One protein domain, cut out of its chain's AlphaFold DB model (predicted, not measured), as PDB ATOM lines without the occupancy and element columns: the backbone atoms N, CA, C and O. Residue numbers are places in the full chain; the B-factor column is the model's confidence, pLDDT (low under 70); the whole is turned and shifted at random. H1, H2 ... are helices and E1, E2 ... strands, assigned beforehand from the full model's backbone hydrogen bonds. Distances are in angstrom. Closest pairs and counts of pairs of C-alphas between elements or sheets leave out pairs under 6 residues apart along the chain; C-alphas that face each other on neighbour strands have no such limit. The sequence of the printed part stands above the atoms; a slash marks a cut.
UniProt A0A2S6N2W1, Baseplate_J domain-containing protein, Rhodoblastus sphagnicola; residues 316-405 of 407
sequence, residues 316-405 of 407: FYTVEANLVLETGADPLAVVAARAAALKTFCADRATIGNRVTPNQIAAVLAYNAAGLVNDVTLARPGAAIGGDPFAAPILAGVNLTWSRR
ATOM      1  N   PHE A 316      74.407  -6.471  10.229       95.75
ATOM      2  CA  PHE A 316      75.344  -5.583   9.553       95.75
ATOM      3  C   PHE A 316      75.369  -4.195  10.191       95.75
ATOM      4  O   PHE A 316      74.326  -3.574  10.394       95.75
ATOM      5  N   TYR A 317      76.566  -3.685  10.473       95.69
ATOM      6  CA  TYR A 317      76.756  -2.334  10.997       95.69
ATOM      7  C   TYR A 317      77.988  -1.657  10.397       95.69
ATOM      8  O   TYR A 317      78.947  -2.307   9.978       95.69
ATOM      9  N   THR A 318      77.970  -0.328  10.372       96.81
ATOM     10  CA  THR A 318      79.110   0.501   9.972       96.81
ATOM     11  C   THR A 318      79.697   1.214  11.180       96.81
ATOM     12  O   THR A 318      78.991   1.526  12.145       96.81
ATOM     13  N   VAL A 319      81.004   1.468  11.129       97.50
ATOM     14  CA  VAL A 319      81.691   2.302  12.117       97.50
ATOM     15  C   VAL A 319      82.047   3.633  11.482       97.50
ATOM     16  O   VAL A 319      82.753   3.673  10.476       97.50
ATOM     17  N   GLU A 320      81.567   4.712  12.090       97.00
ATOM     18  CA  GLU A 320      81.848   6.089  11.693       97.00
ATOM     19  C   GLU A 320      82.429   6.817  12.904       97.00
ATOM     20  O   GLU A 320      81.752   6.945  13.927       97.00
ATOM     21  N   ALA A 321      83.682   7.261  12.815       96.19
ATOM     22  CA  ALA A 321      84.350   7.953  13.914       96.19
ATOM     23  C   ALA A 321      85.343   9.006  13.414       96.19
ATOM     24  O   ALA A 321      85.990   8.822  12.384       96.19
ATOM     25  N   ASN A 322      85.502  10.072  14.194       95.06
ATOM     26  CA  ASN A 322      86.534  11.078  13.999       95.06
ATOM     27  C   ASN A 322      87.658  10.902  15.028       95.06
ATOM     28  O   ASN A 322      87.398  10.863  16.232       95.06
ATOM     29  N   LEU A 323      88.899  10.813  14.549       93.81
ATOM     30  CA  LEU A 323      90.099  10.725  15.380       93.81
ATOM     31  C   LEU A 323      90.725  12.112  15.550       93.81
ATOM     32  O   LEU A 323      91.140  12.732  14.570       93.81
ATOM     33  N   VAL A 324      90.849  12.581  16.790       92.50
ATOM     34  CA  VAL A 324      91.587  13.809  17.103       92.50
ATOM     35  C   VAL A 324      93.047  13.442  17.329       92.50
ATOM     36  O   VAL A 324      93.386  12.763  18.300       92.50
ATOM     37  N   LEU A 325      93.920  13.868  16.422       91.62
ATOM     38  CA  LEU A 325      95.332  13.488  16.427       91.62
ATOM     39  C   LEU A 325      96.211  14.513  17.151       91.62
ATOM     40  O   LEU A 325      95.900  15.708  17.203       91.62
ATOM     41  N   GLU A 326      97.322  14.030  17.708       88.12
ATOM     42  CA  GLU A 326      98.362  14.869  18.307       88.12
ATOM     43  C   GLU A 326      99.228  15.559  17.243       88.12
ATOM     44  O   GLU A 326      99.354  15.119  16.095       88.12
ATOM     45  N   THR A 327      99.841  16.669  17.639       84.38
ATOM     46  CA  THR A 327     100.727  17.456  16.783       84.38
ATOM     47  C   THR A 327     101.960  16.635  16.388       84.38
ATOM     48  O   THR A 327     102.665  16.114  17.245       84.38
ATOM     49  N   GLY A 328     102.234  16.521  15.084       83.56
ATOM     50  CA  GLY A 328     103.374  15.759  14.555       83.56
ATOM     51  C   GLY A 328     103.070  14.304  14.173       83.56
ATOM     52  O   GLY A 328     103.937  13.646  13.605       83.56
ATOM     53  N   ALA A 329     101.851  13.808  14.417       85.06
ATOM     54  CA  ALA A 329     101.411  12.520  13.887       85.06
ATOM     55  C   ALA A 329     101.158  12.598  12.369       85.06
ATOM     56  O   ALA A 329     100.561  13.563  11.884       85.06
ATOM     57  N   ASP A 330     101.553  11.561  11.623       90.19
ATOM     58  CA  ASP A 330     101.112  11.376  10.236       90.19
ATOM     59  C   ASP A 330      99.657  10.865  10.231       90.19
ATOM     60  O   ASP A 330      99.406   9.725  10.644       90.19
ATOM     61  N   PRO A 331      98.682  11.680   9.784       89.50
ATOM     62  CA  PRO A 331      97.273  11.328   9.877       89.50
ATOM     63  C   PRO A 331      96.909  10.094   9.056       89.50
ATOM     64  O   PRO A 331      96.103   9.281   9.508       89.50
ATOM     65  N   LEU A 332      97.506   9.920   7.876       90.88
ATOM     66  CA  LEU A 332      97.158   8.812   6.991       90.88
ATOM     67  C   LEU A 332      97.671   7.490   7.559       90.88
ATOM     68  O   LEU A 332      96.923   6.511   7.606       90.88
ATOM     69  N   ALA A 333      98.907   7.483   8.065       90.81
ATOM     70  CA  ALA A 333      99.488   6.313   8.714       90.81
ATOM     71  C   ALA A 333      98.696   5.903   9.966       90.81
ATOM     72  O   ALA A 333      98.396   4.721  10.154       90.81
ATOM     73  N   VAL A 334      98.301   6.872  10.801       90.75
ATOM     74  CA  VAL A 334      97.526   6.589  12.017       90.75
ATOM     75  C   VAL A 334      96.134   6.068  11.673       90.75
ATOM     76  O   VAL A 334      95.744   5.021  12.189       90.75
ATOM     77  N   VAL A 335      95.392   6.733  10.784       92.12
ATOM     78  CA  VAL A 335      94.041   6.295  10.391       92.12
ATOM     79  C   VAL A 335      94.074   4.889   9.787       92.12
ATOM     80  O   VAL A 335      93.252   4.052  10.161       92.12
ATOM     81  N   ALA A 336      95.050   4.589   8.923       91.94
ATOM     82  CA  ALA A 336      95.210   3.261   8.337       91.94
ATOM     83  C   ALA A 336      95.483   2.185   9.402       91.94
ATOM     84  O   ALA A 336      94.821   1.142   9.413       91.94
ATOM     85  N   ALA A 337      96.396   2.453  10.343       91.06
ATOM     86  CA  ALA A 337      96.699   1.534  11.440       91.06
ATOM     87  C   ALA A 337      95.474   1.285  12.341       91.06
ATOM     88  O   ALA A 337      95.205   0.145  12.727       91.06
ATOM     89  N   ARG A 338      94.685   2.327  12.641       92.56
ATOM     90  CA  ARG A 338      93.463   2.200  13.455       92.56
ATOM     91  C   ARG A 338      92.345   1.475  12.730       92.56
ATOM     92  O   ARG A 338      91.676   0.649  13.344       92.56
ATOM     93  N   ALA A 339      92.179   1.718  11.433       93.88
ATOM     94  CA  ALA A 339      91.233   0.970  10.616       93.88
ATOM     95  C   ALA A 339      91.580  -0.527  10.592       93.88
ATOM     96  O   ALA A 339      90.685  -1.359  10.723       93.88
ATOM     97  N   ALA A 340      92.864  -0.885  10.469       93.31
ATOM     98  CA  ALA A 340      93.312  -2.279  10.500       93.31
ATOM     99  C   ALA A 340      93.065  -2.945  11.868       93.31
ATOM    100  O   ALA A 340      92.520  -4.051  11.932       93.31
ATOM    101  N   ALA A 341      93.391  -2.251  12.964       92.38
ATOM    102  CA  ALA A 341      93.127  -2.735  14.319       92.38
ATOM    103  C   ALA A 341      91.623  -2.928  14.580       92.38
ATOM    104  O   ALA A 341      91.211  -3.956  15.114       92.38
ATOM    105  N   LEU A 342      90.790  -1.976  14.143       94.69
ATOM    106  CA  LEU A 342      89.337  -2.065  14.268       94.69
ATOM    107  C   LEU A 342      88.764  -3.232  13.457       94.69
ATOM    108  O   LEU A 342      87.936  -3.973  13.974       94.69
ATOM    109  N   LYS A 343      89.215  -3.426  12.211       94.94
ATOM    110  CA  LYS A 343      88.790  -4.565  11.379       94.94
ATOM    111  C   LYS A 343      89.118  -5.899  12.043       94.94
ATOM    112  O   LYS A 343      88.262  -6.775  12.059       94.94
ATOM    113  N   THR A 344      90.308  -6.020  12.630       92.31
ATOM    114  CA  THR A 344      90.720  -7.220  13.377       92.31
ATOM    115  C   THR A 344      89.802  -7.448  14.579       92.31
ATOM    116  O   THR A 344      89.200  -8.508  14.702       92.31
ATOM    117  N   PHE A 345      89.584  -6.414  15.399       93.69
ATOM    118  CA  PHE A 345      88.676  -6.484  16.546       93.69
ATOM    119  C   PHE A 345      87.244  -6.881  16.155       93.69
ATOM    120  O   PHE A 345      86.608  -7.677  16.846       93.69
ATOM    121  N   CYS A 346      86.710  -6.317  15.070       94.31
ATOM    122  CA  CYS A 346      85.369  -6.651  14.607       94.31
ATOM    123  C   CYS A 346      85.293  -8.067  14.026       94.31
ATOM    124  O   CYS A 346      84.296  -8.740  14.269       94.31
ATOM    125  N   ALA A 347      86.324  -8.535  13.314       91.12
ATOM    126  CA  ALA A 347      86.392  -9.905  12.811       91.12
ATOM    127  C   ALA A 347      86.406 -10.928  13.959       91.12
ATOM    128  O   ALA A 347      85.621 -11.869  13.940       91.12
ATOM    129  N   ASP A 348      87.189 -10.681  15.015       89.12
ATOM    130  CA  ASP A 348      87.229 -11.534  16.216       89.12
ATOM    131  C   ASP A 348      85.875 -11.610  16.946       89.12
ATOM    132  O   ASP A 348      85.599 -12.550  17.693       89.12
ATOM    133  N   ARG A 349      85.031 -10.585  16.781       91.69
ATOM    134  CA  ARG A 349      83.706 -10.482  17.405       91.69
ATOM    135  C   ARG A 349      82.563 -10.881  16.480       91.69
ATOM    136  O   ARG A 349      81.428 -10.909  16.953       91.69
ATOM    137  N   ALA A 350      82.843 -11.220  15.222       92.88
ATOM    138  CA  ALA A 350      81.857 -11.648  14.235       92.88
ATOM    139  C   ALA A 350      81.424 -13.108  14.454       92.88
ATOM    140  O   ALA A 350      81.477 -13.938  13.553       92.88
ATOM    141  N   THR A 351      81.004 -13.419  15.679       92.56
ATOM    142  CA  THR A 351      80.534 -14.741  16.105       92.56
ATOM    143  C   THR A 351      79.127 -14.618  16.695       92.56
ATOM    144  O   THR A 351      78.687 -13.533  17.094       92.56
ATOM    145  N   ILE A 352      78.390 -15.721  16.754       94.88
ATOM    146  CA  ILE A 352      76.995 -15.742  17.200       94.88
ATOM    147  C   ILE A 352      76.920 -15.447  18.706       94.88
ATOM    148  O   ILE A 352      77.748 -15.900  19.499       94.88
ATOM    149  N   GLY A 353      75.942 -14.635  19.117       91.44
ATOM    150  CA  GLY A 353      75.732 -14.250  20.517       91.44
ATOM    151  C   GLY A 353      76.733 -13.224  21.056       91.44
ATOM    152  O   GLY A 353      76.591 -12.756  22.192       91.44
ATOM    153  N   ASN A 354      77.734 -12.832  20.262       92.00
ATOM    154  CA  ASN A 354      78.685 -11.803  20.649       92.00
ATOM    155  C   ASN A 354      78.045 -10.411  20.582       92.00
ATOM    156  O   ASN A 354      77.085 -10.158  19.851       92.00
ATOM    157  N   ARG A 355      78.591  -9.489  21.375       93.69
ATOM    158  CA  ARG A 355      78.123  -8.105  21.459       93.69
ATOM    159  C   ARG A 355      79.268  -7.145  21.186       93.69
ATOM    160  O   ARG A 355      80.314  -7.235  21.829       93.69
ATOM    161  N   VAL A 356      79.020  -6.191  20.294       95.06
ATOM    162  CA  VAL A 356      79.922  -5.076  20.005       95.06
ATOM    163  C   VAL A 356      79.307  -3.803  20.565       95.06
ATOM    164  O   VAL A 356      78.199  -3.416  20.204       95.06
ATOM    165  N   THR A 357      80.016  -3.153  21.483       96.00
ATOM    166  CA  THR A 357      79.558  -1.917  22.131       96.00
ATOM    167  C   THR A 357      80.306  -0.687  21.610       96.00
ATOM    168  O   THR A 357      81.484  -0.802  21.257       96.00
ATOM    169  N   PRO A 358      79.678   0.506  21.637       95.31
ATOM    170  CA  PRO A 358      80.343   1.760  21.275       95.31
ATOM    171  C   PRO A 358      81.641   1.990  22.066       95.31
ATOM    172  O   PRO A 358      82.665   2.349  21.494       95.31
ATOM    173  N   ASN A 359      81.637   1.672  23.365       94.19
ATOM    174  CA  ASN A 359      82.803   1.835  24.239       94.19
ATOM    175  C   ASN A 359      83.982   0.936  23.842       94.19
ATOM    176  O   ASN A 359      85.128   1.365  23.925       94.19
ATOM    177  N   GLN A 360      83.726  -0.299  23.399       94.25
ATOM    178  CA  GLN A 360      84.793  -1.182  22.923       94.25
ATOM    179  C   GLN A 360      85.399  -0.672  21.614       94.25
ATOM    180  O   GLN A 360      86.618  -0.679  21.468       94.25
ATOM    181  N   ILE A 361      84.563  -0.191  20.687       95.25
ATOM    182  CA  ILE A 361      85.027   0.416  19.432       95.25
ATOM    183  C   ILE A 361      85.888   1.647  19.734       95.25
ATOM    184  O   ILE A 361      87.009   1.750  19.239       95.25
ATOM    185  N   ALA A 362      85.396   2.544  20.592       93.88
ATOM    186  CA  ALA A 362      86.133   3.729  21.014       93.88
ATOM    187  C   ALA A 362      87.468   3.360  21.677       93.88
ATOM    188  O   ALA A 362      88.486   3.957  21.350       93.88
ATOM    189  N   ALA A 363      87.502   2.333  22.533       92.94
ATOM    190  CA  ALA A 363      88.732   1.875  23.180       92.94
ATOM    191  C   ALA A 363      89.786   1.367  22.178       92.94
ATOM    192  O   ALA A 363      90.967   1.678  22.320       92.94
ATOM    193  N   VAL A 364      89.377   0.620  21.147       93.25
ATOM    194  CA  VAL A 364      90.290   0.138  20.093       93.25
ATOM    195  C   VAL A 364      90.850   1.303  19.272       93.25
ATOM    196  O   VAL A 364      92.048   1.344  18.977       93.25
ATOM    197  N   LEU A 365      90.001   2.276  18.937       92.81
ATOM    198  CA  LEU A 365      90.403   3.473  18.197       92.81
ATOM    199  C   LEU A 365      91.296   4.405  19.030       92.81
ATOM    200  O   LEU A 365      92.254   4.964  18.501       92.81
ATOM    201  N   ALA A 366      91.021   4.533  20.327       89.56
ATOM    202  CA  ALA A 366      91.764   5.383  21.250       89.56
ATOM    203  C   ALA A 366      93.067   4.743  21.755       89.56
ATOM    204  O   ALA A 366      93.870   5.433  22.377       89.56
ATOM    205  N   TYR A 367      93.297   3.442  21.529       82.19
ATOM    206  CA  TYR A 367      94.464   2.736  22.065       82.19
ATOM    207  C   TYR A 367      95.778   3.428  21.673       82.19
ATOM    208  O   TYR A 367      96.173   3.415  20.510       82.19
ATOM    209  N   ASN A 368      96.499   3.999  22.634       68.56
ATOM    210  CA  ASN A 368      97.561   4.944  22.324       68.56
ATOM    211  C   ASN A 368      98.940   4.529  22.855       68.56
ATOM    212  O   ASN A 368      99.488   5.171  23.744       68.56
ATOM    213  N   ALA A 369      99.534   3.473  22.290       65.12
ATOM    214  CA  ALA A 369     100.894   3.066  22.666       65.12
ATOM    215  C   ALA A 369     101.971   4.127  22.342       65.12
ATOM    216  O   ALA A 369     103.021   4.135  22.976       65.12
ATOM    217  N   ALA A 370     101.718   5.018  21.373       68.75
ATOM    218  CA  ALA A 370     102.694   5.979  20.845       68.75
ATOM    219  C   ALA A 370     102.349   7.462  21.101       68.75
ATOM    220  O   ALA A 370     103.026   8.342  20.584       68.75
ATOM    221  N   GLY A 371     101.290   7.771  21.853       75.94
ATOM    222  CA  GLY A 371     100.854   9.155  22.101       75.94
ATOM    223  C   GLY A 371     100.115   9.869  20.947       75.94
ATOM    224  O   GLY A 371      99.792  11.037  21.086       75.94
ATOM    225  N   LEU A 372      99.791   9.202  19.833       84.12
ATOM    226  CA  LEU A 372      99.339   9.824  18.575       84.12
ATOM    227  C   LEU A 372      97.836  10.164  18.480       84.12
ATOM    228  O   LEU A 372      97.475  11.042  17.697       84.12
ATOM    229  N   VAL A 373      96.960   9.478  19.225       87.88
ATOM    230  CA  VAL A 373      95.501   9.733  19.232       87.88
ATOM    231  C   VAL A 373      95.098  10.323  20.579       87.88
ATOM    232  O   VAL A 373      95.306   9.696  21.614       87.88
ATOM    233  N   ASN A 374      94.519  11.519  20.563       87.69
ATOM    234  CA  ASN A 374      94.107  12.229  21.770       87.69
ATOM    235  C   ASN A 374      92.677  11.933  22.186       87.69
ATOM    236  O   ASN A 374      92.416  11.735  23.368       87.69
ATOM    237  N   ASP A 375      91.762  11.948  21.223       89.75
ATOM    238  CA  ASP A 375      90.342  11.754  21.475       89.75
ATOM    239  C   ASP A 375      89.678  11.070  20.278       89.75
ATOM    240  O   ASP A 375      90.190  11.101  19.153       89.75
ATOM    241  N   VAL A 376      88.543  10.426  20.533       92.94
ATOM    242  CA  VAL A 376      87.756   9.706  19.535       92.94
ATOM    243  C   VAL A 376      86.294  10.090  19.685       92.94
ATOM    244  O   VAL A 376      85.636   9.739  20.662       92.94
ATOM    245  N   THR A 377      85.751  10.738  18.660       94.19
ATOM    246  CA  THR A 377      84.315  11.006  18.571       94.19
ATOM    247  C   THR A 377      83.659   9.940  17.699       94.19
ATOM    248  O   THR A 377      83.828   9.933  16.482       94.19
ATOM    249  N   LEU A 378      82.919   9.019  18.317       95.50
ATOM    250  CA  LEU A 378      82.201   7.949  17.621       95.50
ATOM    251  C   LEU A 378      80.793   8.420  17.225       95.50
ATOM    252  O   LEU A 378      79.978   8.719  18.093       95.50
ATOM    253  N   ALA A 379      80.499   8.457  15.926       94.94
ATOM    254  CA  ALA A 379      79.175   8.788  15.399       94.94
ATOM    255  C   ALA A 379      78.285   7.542  15.261       94.94
ATOM    256  O   ALA A 379      77.094   7.583  15.574       94.94
ATOM    257  N   ARG A 380      78.859   6.412  14.820       94.25
ATOM    258  CA  ARG A 380      78.162   5.121  14.714       94.25
ATOM    259  C   ARG A 380      79.075   3.951  15.083       94.25
ATOM    260  O   ARG A 380      80.247   3.979  14.707       94.25
ATOM    261  N   PRO A 381      78.550   2.900  15.740       94.31
ATOM    262  CA  PRO A 381      77.167   2.735  16.195       94.31
ATOM    263  C   PRO A 381      76.877   3.522  17.487       94.31
ATOM    264  O   PRO A 381      77.731   3.625  18.362       94.31
ATOM    265  N   GLY A 382      75.658   4.059  17.621       91.62
ATOM    266  CA  GLY A 382      75.221   4.794  18.824       91.62
ATOM    267  C   GLY A 382      74.734   3.901  19.976       91.62
ATOM    268  O   GLY A 382      74.557   4.366  21.097       91.62
ATOM    269  N   ALA A 383      74.531   2.611  19.713       93.56
ATOM    270  CA  ALA A 383      74.118   1.608  20.688       93.56
ATOM    271  C   ALA A 383      74.884   0.299  20.459       93.56
ATOM    272  O   ALA A 383      75.571   0.130  19.452       93.56
ATOM    273  N   ALA A 384      74.783  -0.628  21.410       94.19
ATOM    274  CA  ALA A 384      75.384  -1.947  21.259       94.19
ATOM    275  C   ALA A 384      74.696  -2.750  20.144       94.19
ATOM    276  O   ALA A 384      73.471  -2.758  20.054       94.19
ATOM    277  N   ILE A 385      75.494  -3.455  19.343       94.94
ATOM    278  CA  ILE A 385      75.040  -4.362  18.287       94.94
ATOM    279  C   ILE A 385      75.224  -5.805  18.767       94.94
ATOM    280  O   ILE A 385      76.282  -6.162  19.297       94.94
ATOM    281  N   GLY A 386      74.194  -6.631  18.585       91.94
ATOM    282  CA  GLY A 386      74.198  -8.043  18.960       91.94
ATOM    283  C   GLY A 386      74.052  -8.315  20.462       91.94
ATOM    284  O   GLY A 386      73.574  -7.499  21.262       91.94
ATOM    285  N   GLY A 387      74.489  -9.502  20.870       87.38
ATOM    286  CA  GLY A 387      74.243 -10.078  22.192       87.38
ATOM    287  C   GLY A 387      72.974 -10.927  22.284       87.38
ATOM    288  O   GLY A 387      72.733 -11.505  23.340       87.38
ATOM    289  N   ASP A 388      72.195 -11.014  21.205       88.56
ATOM    290  CA  ASP A 388      71.081 -11.953  21.080       88.56
ATOM    291  C   ASP A 388      71.602 -13.348  20.701       88.56
ATOM    292  O   ASP A 388      72.508 -13.447  19.869       88.56
ATOM    293  N   PRO A 389      71.033 -14.438  21.249       86.62
ATOM    294  CA  PRO A 389      71.550 -15.797  21.077       86.62
ATOM    295  C   PRO A 389      71.458 -16.332  19.640       86.62
ATOM    296  O   PRO A 389      71.970 -17.396  19.355       86.62
ATOM    297  N   PHE A 390      70.845 -15.631  18.692       93.38
ATOM    298  CA  PHE A 390      70.663 -16.148  17.325       93.38
ATOM    299  C   PHE A 390      71.259 -15.236  16.257       93.38
ATOM    300  O   PHE A 390      71.031 -15.435  15.066       93.38
ATOM    301  N   ALA A 391      72.002 -14.214  16.681       93.94
ATOM    302  CA  ALA A 391      72.504 -13.175  15.807       93.94
ATOM    303  C   ALA A 391      74.007 -12.956  15.987       93.94
ATOM    304  O   ALA A 391      74.547 -13.139  17.081       93.94
ATOM    305  N   ALA A 392      74.673 -12.535  14.915       95.25
ATOM    306  CA  ALA A 392      76.096 -12.214  14.916       95.25
ATOM    307  C   ALA A 392      76.314 -10.794  14.371       95.25
ATOM    308  O   ALA A 392      75.762 -10.460  13.319       95.25
ATOM    309  N   PRO A 393      77.098  -9.939  15.047       95.88
ATOM    310  CA  PRO A 393      77.439  -8.622  14.528       95.88
ATOM    311  C   PRO A 393      78.443  -8.752  13.373       95.88
ATOM    312  O   PRO A 393      79.505  -9.342  13.548       95.88
ATOM    313  N   ILE A 394      78.141  -8.176  12.206       95.31
ATOM    314  CA  ILE A 394      79.032  -8.194  11.035       95.31
ATOM    315  C   ILE A 394      79.384  -6.766  10.621       95.31
ATOM    316  O   ILE A 394      78.516  -5.930  10.374       95.31
ATOM    317  N   LEU A 395      80.681  -6.486  10.522       95.38
ATOM    318  CA  LEU A 395      81.175  -5.193  10.069       95.38
ATOM    319  C   LEU A 395      80.964  -5.045   8.556       95.38
ATOM    320  O   LEU A 395      81.588  -5.747   7.767       95.38
ATOM    321  N   ALA A 396      80.129  -4.090   8.158       94.69
ATOM    322  CA  ALA A 396      79.872  -3.763   6.757       94.69
ATOM    323  C   ALA A 396      80.863  -2.728   6.199       94.69
ATOM    324  O   ALA A 396      81.178  -2.742   5.013       94.69
ATOM    325  N   GLY A 397      81.363  -1.818   7.041       93.62
ATOM    326  CA  GLY A 397      82.245  -0.743   6.590       93.62
ATOM    327  C   GLY A 397      82.845   0.083   7.722       93.62
ATOM    328  O   GLY A 397      82.313   0.127   8.833       93.62
ATOM    329  N   VAL A 398      83.967   0.739   7.422       95.94
ATOM    330  CA  VAL A 398      84.719   1.590   8.353       95.94
ATOM    331  C   VAL A 398      85.005   2.921   7.674       95.94
ATOM    332  O   VAL A 398      85.738   2.959   6.688       95.94
ATOM    333  N   ASN A 399      84.468   3.994   8.243       95.94
ATOM    334  CA  ASN A 399      84.655   5.368   7.798       95.94
ATOM    335  C   ASN A 399      85.307   6.158   8.934       95.94
ATOM    336  O   ASN A 399      84.640   6.574   9.883       95.94
ATOM    337  N   LEU A 400      86.626   6.331   8.857       95.06
ATOM    338  CA  LEU A 400      87.384   7.100   9.840       95.06
ATOM    339  C   LEU A 400      87.808   8.434   9.235       95.06
ATOM    340  O   LEU A 400      88.492   8.467   8.212       95.06
ATOM    341  N   THR A 401      87.424   9.520   9.893       94.62
ATOM    342  CA  THR A 401      87.930  10.865   9.608       94.62
ATOM    343  C   THR A 401      88.945  11.269  10.667       94.62
ATOM    344  O   THR A 401      89.077  10.614  11.705       94.62
ATOM    345  N   TRP A 402      89.689  12.340  10.409       92.88
ATOM    346  CA  TRP A 402      90.637  12.880  11.373       92.88
ATOM    347  C   TRP A 402      90.544  14.402  11.449       92.88
ATOM    348  O   TRP A 402      90.278  15.072  10.451       92.88
ATOM    349  N   SER A 403      90.818  14.936  12.636       92.56
ATOM    350  CA  SER A 403      91.024  16.360  12.892       92.56
ATOM    351  C   SER A 403      92.264  16.562  13.764       92.56
ATOM    352  O   SER A 403      92.786  15.617  14.367       92.56
ATOM    353  N   ARG A 404      92.791  17.788  13.810       87.81
ATOM    354  CA  ARG A 404      93.921  18.126  14.688       87.81
ATOM    355  C   ARG A 404      93.402  18.736  15.979       87.81
ATOM    356  O   ARG A 404      92.348  19.363  16.009       87.81
ATOM    357  N   ARG A 405      94.165  18.580  17.060       74.75
ATOM    358  CA  ARG A 405      93.884  19.301  18.303       74.75
ATOM    359  C   ARG A 405      93.860  20.814  18.022       74.75
ATOM    360  O   ARG A 405      94.855  21.363  17.557       74.75
TER     361      ARG A 405
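Overview. This is residues 316 to 405 of the 407 residues of the protein "Baseplate_J domain-containing protein" of Rhodoblastus sphagnicola (UniProt A0A2S6N2W1). A twisted sheet of three long strands is covered on one face by two helices, long H1 over the E3 and E1 side and short H2 over the E2 and E1 side, while the other face is bare. The strands and H1 run lengthwise, making an elongated body of 46 by 20 by 19 A, and near one end residues 355 to 356 and 385 to 386, in the links before H2 and before E3, pair antiparallel. The 90 printed residues hold two named helices and three named strands in the order E1, H1, H2, E2, E3; the sheet is mixed, in the order E2, E1, E3. The class is mixed, helices and strands, and the whole is compact, with a radius of gyration of the C-alphas of 13.3 A.

Along the chain. E1, residues 316 to 325, begins at C-alpha 316 (75.344, -5.583, 9.553) and is 28.5 A long. E3, residues 391 to 404, is 37.9 A long, bends by 53 degrees at residue 397 and ends at C-alpha 404 (93.921, 18.126, 14.688). E2, residues 373 to 380, spans 18.5 A. H1, residues 331 to 349, begins at C-alpha 331 (97.273, 11.328, 9.877) and is 26.8 A long; H2, residues 358 to 366, spans 12.0 A.

Arrangement. E1 is the inner strand. E3 is parallel to it at 22 degrees, with N 323 and O 401 2.9 A apart, within hydrogen-bond range. E2 is antiparallel to E1 at 151 degrees, with N 322 and O 377 2.8 A apart, also within range. H1 and H2 are on the same face of the sheet, two layers, helices on one face of a sheet. H1 has a height over the sheet of 7.5 A, lies over E3 and only just over E1, with 3 C-alphas there, and runs along the strands, at 13 degrees to E3 on the local plane. The closest C-alphas of H1 and E3 are those of Cys 346 and Leu 395, 6.3 A apart. H2 has a height of 8.5 A, lies over E2 and only just over E1, with 3 C-alphas there, and only just runs along the strands, at 29 degrees to E2 on the local plane. The closest C-alphas of H2 and E2 are those of Ala 366 and Val 373, 6.1 A apart. H1 and H2 form a helical hairpin: H1 touches H2 with residues 338 to 345 alone, the closest C-alphas being those of Arg 338 and Leu 365, 5.8 A apart, at a steep tilt of 41 degrees, opposite ways. In both helices every O i to N i+4 pair is within hydrogen-bond range.

Size, cuts and confidence. The two C-alphas farthest apart are those of Gly 328 and Phe 390, 45.8 A. The printed part has no cut. The link from E1 to H1 is tight, and those from H1 to H2, H2 to E2 and E2 to E3 are short. The mean pLDDT of the printed part is 91.3, and residues 368 to 370 are under 70.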